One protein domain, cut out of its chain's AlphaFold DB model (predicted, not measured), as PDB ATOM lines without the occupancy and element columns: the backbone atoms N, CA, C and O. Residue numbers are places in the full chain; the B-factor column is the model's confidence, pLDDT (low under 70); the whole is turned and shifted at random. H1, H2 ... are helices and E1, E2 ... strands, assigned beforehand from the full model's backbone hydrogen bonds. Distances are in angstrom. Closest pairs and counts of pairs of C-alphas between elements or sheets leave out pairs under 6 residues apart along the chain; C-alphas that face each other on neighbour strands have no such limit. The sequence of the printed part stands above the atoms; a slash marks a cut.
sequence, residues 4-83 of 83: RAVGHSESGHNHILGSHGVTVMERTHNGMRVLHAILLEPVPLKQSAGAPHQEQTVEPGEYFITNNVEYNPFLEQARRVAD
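AT A GLANCE: This is residues 4 to 83 of the 83 residues of an uncharacterized protein of Mesorhizobium sp. Pch-S (UniProt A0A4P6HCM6). Two small antiparallel sheets meet at a corner like the two arms of an L, with the links E2 to E3, E4 to E5 and E6 to E7 running through that corner. After E7, the edge strand whose last residue, Ile 65, is beside residue 35 of E4, the chain leaves this body, and residues 69 to 83 with the helix H1 stick out free as a thin arm. The printed part has 80 residues with seven named strands and then one named helix, E1 to E7 and H1, and is mostly strand; the sheet orders are E1 - E2 - E5 - E6 and E3 - E4 - E7. The whole is loose, with a radius of gyration of the C-alphas of 15.3 A and spans of 46 by 31 by 21 A; without the arm the body spans 36 by 27 by 13 A.

IN THESE COORDINATES: E1, residues 4 to 8, begins at C-alpha 4 (11.153, -11.709, -43.271). E2 is residues 14 to 18. E3, residues 22 to 29, is 19.7 A long and bends by 60 degrees at residue 26. E4, residues 32 to 39, is 21.6 A long and ends at C-alpha 39 (3.805, -10.355, -32.773). E5 is residues 43 to 47, E6 residues 56 to 58 and E7 residues 61 to 65. H1, residues 73 to 81, is 13.1 A long and ends at C-alpha 81 (-26.925, -23.177, -50.214).

HOW THE PARTS SIT: E1 and E2 form a hairpin, antiparallel at 150 degrees, with N 6 and O 15 at 2.8 A. E2 and E5 are antiparallel, with N 16 and O 46 at 2.8 A. The pairing of E5 is staggered: residues 45 to 47 pair with E2 and residues 43 to 45 with E6, its hairpin partner, where N 45 and O 56 are 2.8 A apart. Across this sheet the strands' lines turn by 55 degrees. E2 and E3 meet only through their link. E3 and E4 form a hairpin, with N 25 and O 36 at 2.9 A. E4 and E7 are antiparallel at 149 degrees, with N 37 and O 63 at 2.8 A; this sheet is strongly twisted. The closest C-alphas of E1 and E7 are those of Val 6 and Ile 65, 6.7 A apart. H1 is on neither sheet; 4 of its 5 O i to N i+4 pairs are within hydrogen-bond range.

THE WHOLE: The C-alphas of Gly 50 and Asp 83, the two farthest apart, are 47.0 A from each other. The printed part has no cut and no long link. Its mean pLDDT is 71.3, and residues 4 to 13 and 67 to 83 are among those under 70.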
ATOM      1  N   ARG A   4      11.303 -10.363 -42.696       64.25
ATOM      2  CA  ARG A   4      11.153 -11.709 -43.271       64.25
ATOM      3  C   ARG A   4      10.145 -11.664 -44.409       64.25
ATOM      4  O   ARG A   4       9.076 -11.087 -44.247       64.25
ATOM      5  N   ALA A   5      10.490 -12.271 -45.543       61.72
ATOM      6  CA  ALA A   5       9.527 -12.507 -46.608       61.72
ATOM      7  C   ALA A   5       8.520 -13.566 -46.130       61.72
ATOM      8  O   ALA A   5       8.924 -14.659 -45.735       61.72
ATOM      9  N   VAL A   6       7.235 -13.217 -46.116       64.44
ATOM     10  CA  VAL A   6       6.132 -14.053 -45.605       64.44
ATOM     11  C   VAL A   6       5.077 -14.364 -46.669       64.44
ATOM     12  O   VAL A   6       4.156 -15.128 -46.417       64.44
ATOM     13  N   GLY A   7       5.215 -13.804 -47.871       60.59
ATOM     14  CA  GLY A   7       4.332 -14.073 -49.002       60.59
ATOM     15  C   GLY A   7       4.943 -13.578 -50.308       60.59
ATOM     16  O   GLY A   7       5.843 -12.739 -50.287       60.59
ATOM     17  N   HIS A   8       4.454 -14.085 -51.435       52.28
ATOM     18  CA  HIS A   8       4.933 -13.746 -52.774       52.28
ATOM     19  C   HIS A   8       3.726 -13.478 -53.680       52.28
ATOM     20  O   HIS A   8       2.790 -14.274 -53.685       52.28
ATOM     21  N   SER A   9       3.705 -12.353 -54.396       57.25
ATOM     22  CA  SER A   9       2.669 -12.075 -55.396       57.25
ATOM     23  C   SER A   9       2.951 -12.864 -56.673       57.25
ATOM     24  O   SER A   9       4.107 -13.100 -57.007       57.25
ATOM     25  N   GLU A  10       1.919 -13.209 -57.444       51.09
ATOM     26  CA  GLU A  10       2.074 -13.873 -58.757       51.09
ATOM     27  C   GLU A  10       2.971 -13.084 -59.732       51.09
ATOM     28  O   GLU A  10       3.568 -13.640 -60.646       51.09
ATOM     29  N   SER A  11       3.097 -11.778 -59.500       53.50
ATOM     30  CA  SER A  11       3.945 -10.841 -60.236       53.50
ATOM     31  C   SER A  11       5.392 -10.726 -59.728       53.50
ATOM     32  O   SER A  11       6.135  -9.895 -60.246       53.50
ATOM     33  N   GLY A  12       5.822 -11.524 -58.743       57.50
ATOM     34  CA  GLY A  12       7.228 -11.587 -58.322       57.50
ATOM     35  C   GLY A  12       7.597 -10.812 -57.051       57.50
ATOM     36  O   GLY A  12       8.774 -10.781 -56.685       57.50
ATOM     37  N   HIS A  13       6.648 -10.156 -56.374       62.44
ATOM     38  CA  HIS A  13       6.941  -9.256 -55.251       62.44
ATOM     39  C   HIS A  13       6.778  -9.942 -53.896       62.44
ATOM     40  O   HIS A  13       5.785 -10.623 -53.642       62.44
ATOM     41  N   ASN A  14       7.719  -9.711 -52.980       70.38
ATOM     42  CA  ASN A  14       7.661 -10.292 -51.645       70.38
ATOM     43  C   ASN A  14       6.887  -9.384 -50.686       70.38
ATOM     44  O   ASN A  14       7.130  -8.180 -50.628       70.38
ATOM     45  N   HIS A  15       6.013  -9.976 -49.879       64.25
ATOM     46  CA  HIS A  15       5.477  -9.340 -48.682       64.25
ATOM     47  C   HIS A  15       6.477  -9.528 -47.549       64.25
ATOM     48  O   HIS A  15       6.872 -10.653 -47.241       64.25
ATOM     49  N   ILE A  16       6.903  -8.428 -46.944       71.75
ATOM     50  CA  ILE A  16       7.917  -8.386 -45.901       71.75
ATOM     51  C   ILE A  16       7.243  -7.974 -44.599       71.75
ATOM     52  O   ILE A  16       6.731  -6.859 -44.493       71.75
ATOM     53  N   LEU A  17       7.292  -8.863 -43.609       75.12
ATOM     54  CA  LEU A  17       6.924  -8.560 -42.233       75.12
ATOM     55  C   LEU A  17       8.142  -7.969 -41.512       75.12
ATOM     56  O   LEU A  17       9.242  -8.542 -41.560       75.12
ATOM     57  N   GLY A  18       7.967  -6.811 -40.872       70.88
ATOM     58  CA  GLY A  18       9.010  -6.181 -40.058       70.88
ATOM     59  C   GLY A  18       9.532  -7.116 -38.956       70.88
ATOM     60  O   GLY A  18       8.802  -7.957 -38.448       70.88
ATOM     61  N   SER A  19      10.820  -7.017 -38.607       67.50
ATOM     62  CA  SER A  19      11.452  -7.960 -37.666       67.50
ATOM     63  C   SER A  19      11.461  -7.519 -36.197       67.50
ATOM     64  O   SER A  19      11.946  -8.277 -35.362       67.50
ATOM     65  N   HIS A  20      11.036  -6.293 -35.872       73.50
ATOM     66  CA  HIS A  20      10.971  -5.829 -34.480       73.50
ATOM     67  C   HIS A  20       9.702  -6.383 -33.822       73.50
ATOM     68  O   HIS A  20       8.670  -6.445 -34.479       73.50
ATOM     69  N   GLY A  21       9.823  -6.914 -32.602       69.00
ATOM     70  CA  GLY A  21       8.691  -7.503 -31.881       69.00
ATOM     71  C   GLY A  21       8.114  -8.801 -32.467       69.00
ATOM     72  O   GLY A  21       7.087  -9.267 -31.976       69.00
ATOM     73  N   VAL A  22       8.760  -9.408 -33.476       77.25
ATOM     74  CA  VAL A  22       8.268 -10.620 -34.157       77.25
ATOM     75  C   VAL A  22       9.149 -11.834 -33.880       77.25
ATOM     76  O   VAL A  22      10.323 -11.870 -34.257       77.25
ATOM     77  N   THR A  23       8.552 -12.884 -33.321       83.69
ATOM     78  CA  THR A  23       9.163 -14.217 -33.227       83.69
ATOM     79  C   THR A  23       8.552 -15.131 -34.276       83.69
ATOM     80  O   THR A  23       7.349 -15.348 -34.260       83.69
ATOM     81  N   VAL A  24       9.367 -15.695 -35.173       80.44
ATOM     82  CA  VAL A  24       8.905 -16.666 -36.180       80.44
ATOM     83  C   VAL A  24       9.552 -18.019 -35.927       80.44
ATOM     84  O   VAL A  24      10.774 -18.112 -35.811       80.44
ATOM     85  N   MET A  25       8.734 -19.062 -35.870       84.56
ATOM     86  CA  MET A  25       9.151 -20.442 -35.648       84.56
ATOM     87  C   MET A  25       8.493 -21.355 -36.673       84.56
ATOM     88  O   MET A  25       7.374 -21.107 -37.103       84.56
ATOM     89  N   GLU A  26       9.144 -22.459 -37.012       83.00
ATOM     90  CA  GLU A  26       8.482 -23.514 -37.769       83.00
ATOM     91  C   GLU A  26       7.666 -24.419 -36.833       83.00
ATOM     92  O   GLU A  26       8.090 -24.732 -35.709       83.00
ATOM     93  N   ARG A  27       6.473 -24.818 -37.276       81.38
ATOM     94  CA  ARG A  27       5.575 -25.735 -36.564       81.38
ATOM     95  C   ARG A  27       4.927 -26.713 -37.535       81.38
ATOM     96  O   ARG A  27       4.784 -26.420 -38.717       81.38
ATOM     97  N   THR A  28       4.488 -27.851 -37.008       80.00
ATOM     98  CA  THR A  28       3.597 -28.766 -37.727       80.00
ATOM     99  C   THR A  28       2.166 -28.506 -37.268       80.00
ATOM    100  O   THR A  28       1.880 -28.622 -36.077       80.00
ATOM    101  N   HIS A  29       1.269 -28.165 -38.190       68.88
ATOM    102  CA  HIS A  29      -0.158 -27.974 -37.935       68.88
ATOM    103  C   HIS A  29      -0.963 -28.813 -38.933       68.88
ATOM    104  O   HIS A  29      -0.751 -28.702 -40.138       68.88
ATOM    105  N   ASN A  30      -1.842 -29.693 -38.442       70.50
ATOM    106  CA  ASN A  30      -2.627 -30.631 -39.264       70.50
ATOM    107  C   ASN A  30      -1.788 -31.418 -40.295       70.50
ATOM    108  O   ASN A  30      -2.201 -31.619 -41.431       70.50
ATOM    109  N   GLY A  31      -0.577 -31.835 -39.906       73.19
ATOM    110  CA  GLY A  31       0.349 -32.575 -40.775       73.19
ATOM    111  C   GLY A  31       1.154 -31.717 -41.760       73.19
ATOM    112  O   GLY A  31       2.023 -32.249 -42.445       73.19
ATOM    113  N   MET A  32       0.930 -30.401 -41.805       71.12
ATOM    114  CA  MET A  32       1.649 -29.469 -42.680       71.12
ATOM    115  C   MET A  32       2.689 -28.658 -41.908       71.12
ATOM    116  O   MET A  32       2.452 -28.257 -40.767       71.12
ATOM    117  N   ARG A  33       3.839 -28.382 -42.538       75.06
ATOM    118  CA  ARG A  33       4.846 -27.455 -42.000       75.06
ATOM    119  C   ARG A  33       4.394 -26.023 -42.278       75.06
ATOM    120  O   ARG A  33       4.155 -25.670 -43.427       75.06
ATOM    121  N   VAL A  34       4.283 -25.221 -41.228       81.38
ATOM    122  CA  VAL A  34       3.831 -23.828 -41.274       81.38
ATOM    123  C   VAL A  34       4.812 -22.931 -40.532       81.38
ATOM    124  O   VAL A  34       5.531 -23.378 -39.631       81.38
ATOM    125  N   LEU A  35       4.826 -21.647 -40.882       83.81
ATOM    126  CA  LEU A  35       5.525 -20.634 -40.100       83.81
ATOM    127  C   LEU A  35       4.545 -20.047 -39.084       83.81
ATOM    128  O   LEU A  35       3.509 -19.509 -39.451       83.81
ATOM    129  N   HIS A  36       4.869 -20.150 -37.803       84.06
ATOM    130  CA  HIS A  36       4.124 -19.538 -36.713       84.06
ATOM    131  C   HIS A  36       4.828 -18.246 -36.287       84.06
ATOM    132  O   HIS A  36       5.979 -18.291 -35.841       84.06
ATOM    133  N   ALA A  37       4.155 -17.112 -36.447       85.19
ATOM    134  CA  ALA A  37       4.627 -15.796 -36.054       85.19
ATOM    135  C   ALA A  37       3.873 -15.296 -34.814       85.19
ATOM    136  O   ALA A  37       2.648 -15.290 -34.793       85.19
ATOM    137  N   ILE A  38       4.615 -14.844 -33.806       85.81
ATOM    138  CA  ILE A  38       4.093 -14.175 -32.613       85.81
ATOM    139  C   ILE A  38       4.547 -12.721 -32.675       85.81
ATOM    140  O   ILE A  38       5.753 -12.458 -32.717       85.81
ATOM    141  N   LEU A  39       3.589 -11.799 -32.710       88.44
ATOM    142  CA  LEU A  39       3.805 -10.355 -32.773       88.44
ATOM    143  C   LEU A  39       3.451  -9.746 -31.417       88.44
ATOM    144  O   LEU A  39       2.327  -9.901 -30.944       88.44
ATOM    145  N   LEU A  40       4.404  -9.049 -30.802       86.75
ATOM    146  CA  LEU A  40       4.209  -8.371 -29.514       86.75
ATOM    147  C   LEU A  40       3.782  -6.903 -29.662       86.75
ATOM    148  O   LEU A  40       3.307  -6.299 -28.705       86.75
ATOM    149  N   GLU A  41       3.951  -6.336 -30.852       87.12
ATOM    150  CA  GLU A  41       3.631  -4.950 -31.193       87.12
ATOM    151  C   GLU A  41       3.073  -4.883 -32.627       87.12
ATOM    152  O   GLU A  41       3.255  -5.843 -33.383       87.12
ATOM    153  N   PRO A  42       2.380  -3.796 -33.013       87.75
ATOM    154  CA  PRO A  42       1.929  -3.614 -34.387       87.75
ATOM    155  C   PRO A  42       3.115  -3.545 -35.354       87.75
ATOM    156  O   PRO A  42       4.051  -2.765 -35.158       87.75
ATOM    157  N   VAL A  43       3.073  -4.340 -36.423       86.31
ATOM    158  CA  VAL A  43       4.183  -4.480 -37.377       86.31
ATOM    159  C   VAL A  43       3.704  -4.206 -38.801       86.31
ATOM    160  O   VAL A  43       2.683  -4.751 -39.221       86.31
ATOM    161  N   PRO A  44       4.438  -3.406 -39.596       83.25
ATOM    162  CA  PRO A  44       4.064  -3.161 -40.979       83.25
ATOM    163  C   PRO A  44       4.342  -4.383 -41.865       83.25
ATOM    164  O   PRO A  44       5.424  -4.982 -41.814       83.25
ATOM    165  N   LEU A  45       3.383  -4.686 -42.737       81.69
ATOM    166  CA  LEU A  45       3.502  -5.607 -43.859       81.69
ATOM    167  C   LEU A  45       3.647  -4.796 -45.151       81.69
ATOM    168  O   LEU A  45       2.732  -4.076 -45.560       81.69
ATOM    169  N   LYS A  46       4.817  -4.900 -45.786       82.25
ATOM    170  CA  LYS A  46       5.183  -4.098 -46.965       82.25
ATOM    171  C   LYS A  46       5.438  -4.977 -48.174       82.25
ATOM    172  O   LYS A  46       5.986  -6.065 -48.030       82.25
ATOM    173  N   GLN A  47       5.134  -4.483 -49.367       78.81
ATOM    174  CA  GLN A  47       5.564  -5.137 -50.600       78.81
ATOM    175  C   GLN A  47       6.931  -4.639 -51.060       78.81
ATOM    176  O   GLN A  47       7.195  -3.437 -51.091       78.81
ATOM    177  N   SER A  48       7.788  -5.561 -51.489       71.88
ATOM    178  CA  SER A  48       9.024  -5.242 -52.200       71.88
ATOM    179  C   SER A  48       8.734  -5.046 -53.695       71.88
ATOM    180  O   SER A  48       9.059  -5.908 -54.510       71.88
ATOM    181  N   ALA A  49       8.075  -3.943 -54.051       72.69
ATOM    182  CA  ALA A  49       7.763  -3.562 -55.432       72.69
ATOM    183  C   ALA A  49       8.234  -2.127 -55.716       72.69
ATOM    184  O   ALA A  49       8.367  -1.328 -54.792       72.69
ATOM    185  N   GLY A  50       8.469  -1.787 -56.990       71.38
ATOM    186  CA  GLY A  50       8.832  -0.416 -57.389       71.38
ATOM    187  C   GLY A  50       7.708   0.603 -57.149       71.38
ATOM    188  O   GLY A  50       7.980   1.757 -56.837       71.38
ATOM    189  N   ALA A  51       6.453   0.152 -57.236       74.50
ATOM    190  CA  ALA A  51       5.251   0.886 -56.848       74.50
ATOM    191  C   ALA A  51       4.380  -0.030 -55.964       74.50
ATOM    192  O   ALA A  51       3.501  -0.722 -56.482       74.50
ATOM    193  N   PRO A  52       4.671  -0.130 -54.655       75.81
ATOM    194  CA  PRO A  52       3.912  -0.989 -53.756       75.81
ATOM    195  C   PRO A  52       2.514  -0.408 -53.522       75.81
ATOM    196  O   PRO A  52       2.330   0.811 -53.524       75.81
ATOM    197  N   HIS A  53       1.522  -1.270 -53.290       76.44
ATOM    198  CA  HIS A  53       0.236  -0.797 -52.775       76.44
ATOM    199  C   HIS A  53       0.367  -0.307 -51.323       76.44
ATOM    200  O   HIS A  53       1.437  -0.378 -50.712       76.44
ATOM    201  N   GLN A  54      -0.741   0.189 -50.764       78.94
ATOM    202  CA  GLN A  54      -0.790   0.692 -49.393       78.94
ATOM    203  C   GLN A  54      -0.297  -0.363 -48.391       78.94
ATOM    204  O   GLN A  54      -0.706  -1.525 -48.454       78.94
ATOM    205  N   GLU A  55       0.582   0.063 -47.479       82.75
ATOM    206  CA  GLU A  55       1.072  -0.766 -46.376       82.75
ATOM    207  C   GLU A  55      -0.086  -1.174 -45.460       82.75
ATOM    208  O   GLU A  55      -1.010  -0.394 -45.219       82.75
ATOM    209  N   GLN A  56      -0.018  -2.392 -44.930       82.94
ATOM    210  CA  GLN A  56      -0.967  -2.884 -43.937       82.94
ATOM    211  C   GLN A  56      -0.272  -3.006 -42.585       82.94
ATOM    212  O   GLN A  56       0.876  -3.448 -42.511       82.94
ATOM    213  N   THR A  57      -0.971  -2.638 -41.516       87.00
ATOM    214  CA  THR A  57      -0.519  -2.909 -40.150       87.00
ATOM    215  C   THR A  57      -1.042  -4.272 -39.723       87.00
ATOM    216  O   THR A  57      -2.241  -4.532 -39.812       87.00
ATOM    217  N   VAL A  58      -0.143  -5.142 -39.272       83.75
ATOM    218  CA  VAL A  58      -0.493  -6.406 -38.623       83.75
ATOM    219  C   VAL A  58      -0.458  -6.167 -37.120       83.75
ATOM    220  O   VAL A  58       0.585  -5.813 -36.572       83.75
ATOM    221  N   GLU A  59      -1.604  -6.325 -36.469       90.19
ATOM    222  CA  GLU A  59      -1.748  -6.103 -35.029       90.19
ATOM    223  C   GLU A  59      -1.057  -7.207 -34.204       90.19
ATOM    224  O   GLU A  59      -0.824  -8.306 -34.720       90.19
ATOM    225  N   PRO A  60      -0.740  -6.964 -32.919       90.31
ATOM    226  CA  PRO A  60      -0.197  -7.986 -32.026       90.31
ATOM    227  C   PRO A  60      -1.068  -9.248 -31.978       90.31
ATOM    228  O   PRO A  60      -2.297  -9.166 -31.956       90.31
ATOM    229  N   GLY A  61      -0.436 -10.420 -31.930       86.81
ATOM    230  CA  GLY A  61      -1.139 -11.702 -31.925       86.81
ATOM    231  C   GLY A  61      -0.317 -12.872 -32.464       86.81
ATOM    232  O   GLY A  61       0.866 -12.739 -32.786       86.81
ATOM    233  N   GLU A  62      -0.969 -14.028 -32.553       85.06
ATOM    234  CA  GLU A  62      -0.416 -15.263 -33.112       85.06
ATOM    235  C   GLU A  62      -0.947 -15.478 -34.533       85.06
ATOM    236  O   GLU A  62      -2.154 -15.452 -34.772       85.06
ATOM    237  N   TYR A  63      -0.042 -15.703 -35.483       83.94
ATOM    238  CA  TYR A  63      -0.355 -15.829 -36.902       83.94
ATOM    239  C   TYR A  63       0.314 -17.059 -37.497       83.94
ATOM    240  O   TYR A  63       1.518 -17.272 -37.339       83.94
ATOM    241  N   PHE A  64      -0.443 -17.833 -38.265       80.50
ATOM    242  CA  PHE A  64       0.117 -18.879 -39.112       80.50
ATOM    243  C   PHE A  64       0.287 -18.351 -40.532       80.50
ATOM    244  O   PHE A  64      -0.671 -17.952 -41.185       80.50
ATOM    245  N   ILE A  65       1.524 -18.367 -41.011       81.19
ATOM    246  CA  ILE A  65       1.875 -18.079 -42.393       81.19
ATOM    247  C   ILE A  65       2.010 -19.428 -43.097       81.19
ATOM    248  O   ILE A  65       2.886 -20.240 -42.777       81.19
ATOM    249  N   THR A  66       1.109 -19.664 -44.043       73.62
ATOM    250  CA  THR A  66       1.010 -20.913 -44.796       73.62
ATOM    251  C   THR A  66       1.115 -20.645 -46.289       73.62
ATOM    252  O   THR A  66       0.591 -19.657 -46.791       73.62
ATOM    253  N   ASN A  67       1.718 -21.574 -47.008       66.06
ATOM    254  CA  ASN A  67       1.736 -21.683 -48.456       66.06
ATOM    255  C   ASN A  67       0.854 -22.890 -48.826       66.06
ATOM    256  O   ASN A  67       1.133 -23.985 -48.356       66.06
ATOM    257  N   ASN A  68      -0.200 -22.689 -49.633       56.56
ATOM    258  CA  ASN A  68      -1.185 -23.703 -50.083       56.56
ATOM    259  C   ASN A  68      -2.387 -24.053 -49.177       56.56
ATOM    260  O   ASN A  68      -2.902 -25.166 -49.263       56.56
ATOM    261  N   VAL A  69      -2.942 -23.117 -48.401       53.84
ATOM    262  CA  VAL A  69      -4.399 -23.171 -48.163       53.84
ATOM    263  C   VAL A  69      -5.041 -22.254 -49.195       53.84
ATOM    264  O   VAL A  69      -5.052 -21.038 -49.029       53.84
ATOM    265  N   GLU A  70      -5.505 -22.825 -50.305       47.44
ATOM    266  CA  GLU A  70      -6.305 -22.085 -51.276       47.44
ATOM    267  C   GLU A  70      -7.648 -21.755 -50.611       47.44
ATOM    268  O   GLU A  70      -8.509 -22.616 -50.426       47.44
ATOM    269  N   TYR A  71      -7.803 -20.509 -50.166       48.19
ATOM    270  CA  TYR A  71      -9.090 -20.007 -49.705       48.19
ATOM    271  C   TYR A  71     -10.008 -19.891 -50.924       48.19
ATOM    272  O   TYR A  71      -9.928 -18.929 -51.684       48.19
ATOM    273  N   ASN A  72     -10.849 -20.904 -51.137       52.97
ATOM    274  CA  ASN A  72     -11.877 -20.883 -52.169       52.97
ATOM    275  C   ASN A  72     -13.184 -20.330 -51.563       52.97
ATOM    276  O   ASN A  72     -13.899 -21.075 -50.883       52.97
ATOM    277  N   PRO A  73     -13.537 -19.054 -51.811       51.50
ATOM    278  CA  PRO A  73     -14.713 -18.423 -51.208       51.50
ATOM    279  C   PRO A  73     -16.037 -19.078 -51.638       51.50
ATOM    280  O   PRO A  73     -17.044 -18.953 -50.943       51.50
ATOM    281  N   PHE A  74     -16.051 -19.826 -52.746       59.22
ATOM    282  CA  PHE A  74     -17.240 -20.539 -53.213       59.22
ATOM    283  C   PHE A  74     -17.501 -21.837 -52.443       59.22
ATOM    284  O   PHE A  74     -18.645 -22.287 -52.406       59.22
ATOM    285  N   LEU A  75     -16.492 -22.431 -51.790       59.19
ATOM    286  CA  LEU A  75     -16.689 -23.636 -50.972       59.19
ATOM    287  C   LEU A  75     -17.524 -23.341 -49.719       59.19
ATOM    288  O   LEU A  75     -18.404 -24.124 -49.362       59.19
ATOM    289  N   GLU A  76     -17.299 -22.196 -49.071       54.59
ATOM    290  CA  GLU A  76     -18.116 -21.772 -47.927       54.59
ATOM    291  C   GLU A  76     -19.526 -21.344 -48.345       54.59
ATOM    292  O   GLU A  76     -20.488 -21.568 -47.608       54.59
ATOM    293  N   GLN A  77     -19.665 -20.759 -49.536       52.31
ATOM    294  CA  GLN A  77     -20.956 -20.344 -50.072       52.31
ATOM    295  C   GLN A  77     -21.808 -21.551 -50.500       52.31
ATOM    296  O   GLN A  77     -22.998 -21.589 -50.200       52.31
ATOM    297  N   ALA A  78     -21.200 -22.580 -51.101       53.09
ATOM    298  CA  ALA A  78     -21.872 -23.836 -51.446       53.09
ATOM    299  C   ALA A  78     -22.407 -24.580 -50.210       53.09
ATOM    300  O   ALA A  78     -23.493 -25.151 -50.262       53.09
ATOM    301  N   ARG A  79     -21.695 -24.514 -49.073       52.16
ATOM    302  CA  ARG A  79     -22.167 -25.070 -47.792       52.16
ATOM    303  C   ARG A  79     -23.432 -24.396 -47.258       52.16
ATOM    304  O   ARG A  79     -24.213 -25.072 -46.611       52.16
ATOM    305  N   ARG A  80     -23.635 -23.100 -47.519       52.19
ATOM    306  CA  ARG A  80     -24.836 -22.364 -47.074       52.19
ATOM    307  C   ARG A  80     -26.044 -22.530 -47.993       52.19
ATOM    308  O   ARG A  80     -27.138 -22.188 -47.588       52.19
ATOM    309  N   VAL A  81     -25.838 -22.969 -49.235       54.97
ATOM    310  CA  VAL A  81     -26.925 -23.177 -50.214       54.97
ATOM    311  C   VAL A  81     -27.457 -24.614 -50.163       54.97
ATOM    312  O   VAL A  81     -28.550 -24.885 -50.647       54.97
ATOM    313  N   ALA A  82     -26.687 -25.536 -49.581       49.50
ATOM    314  CA  ALA A  82     -27.090 -26.922 -49.368       49.50
ATOM    315  C   ALA A  82     -27.807 -27.166 -48.021       49.50
ATOM    316  O   ALA A  82     -28.172 -28.313 -47.763       49.50
ATOM    317  N   ASP A  83     -27.987 -26.125 -47.198       48.09
ATOM    318  CA  ASP A  83     -28.784 -26.134 -45.959       48.09
ATOM    319  C   ASP A  83     -30.088 -25.347 -46.171       48.09
ATOM    320  O   ASP A  83     -30.004 -24.202 -46.681       48.09
TER     321      ASP A  83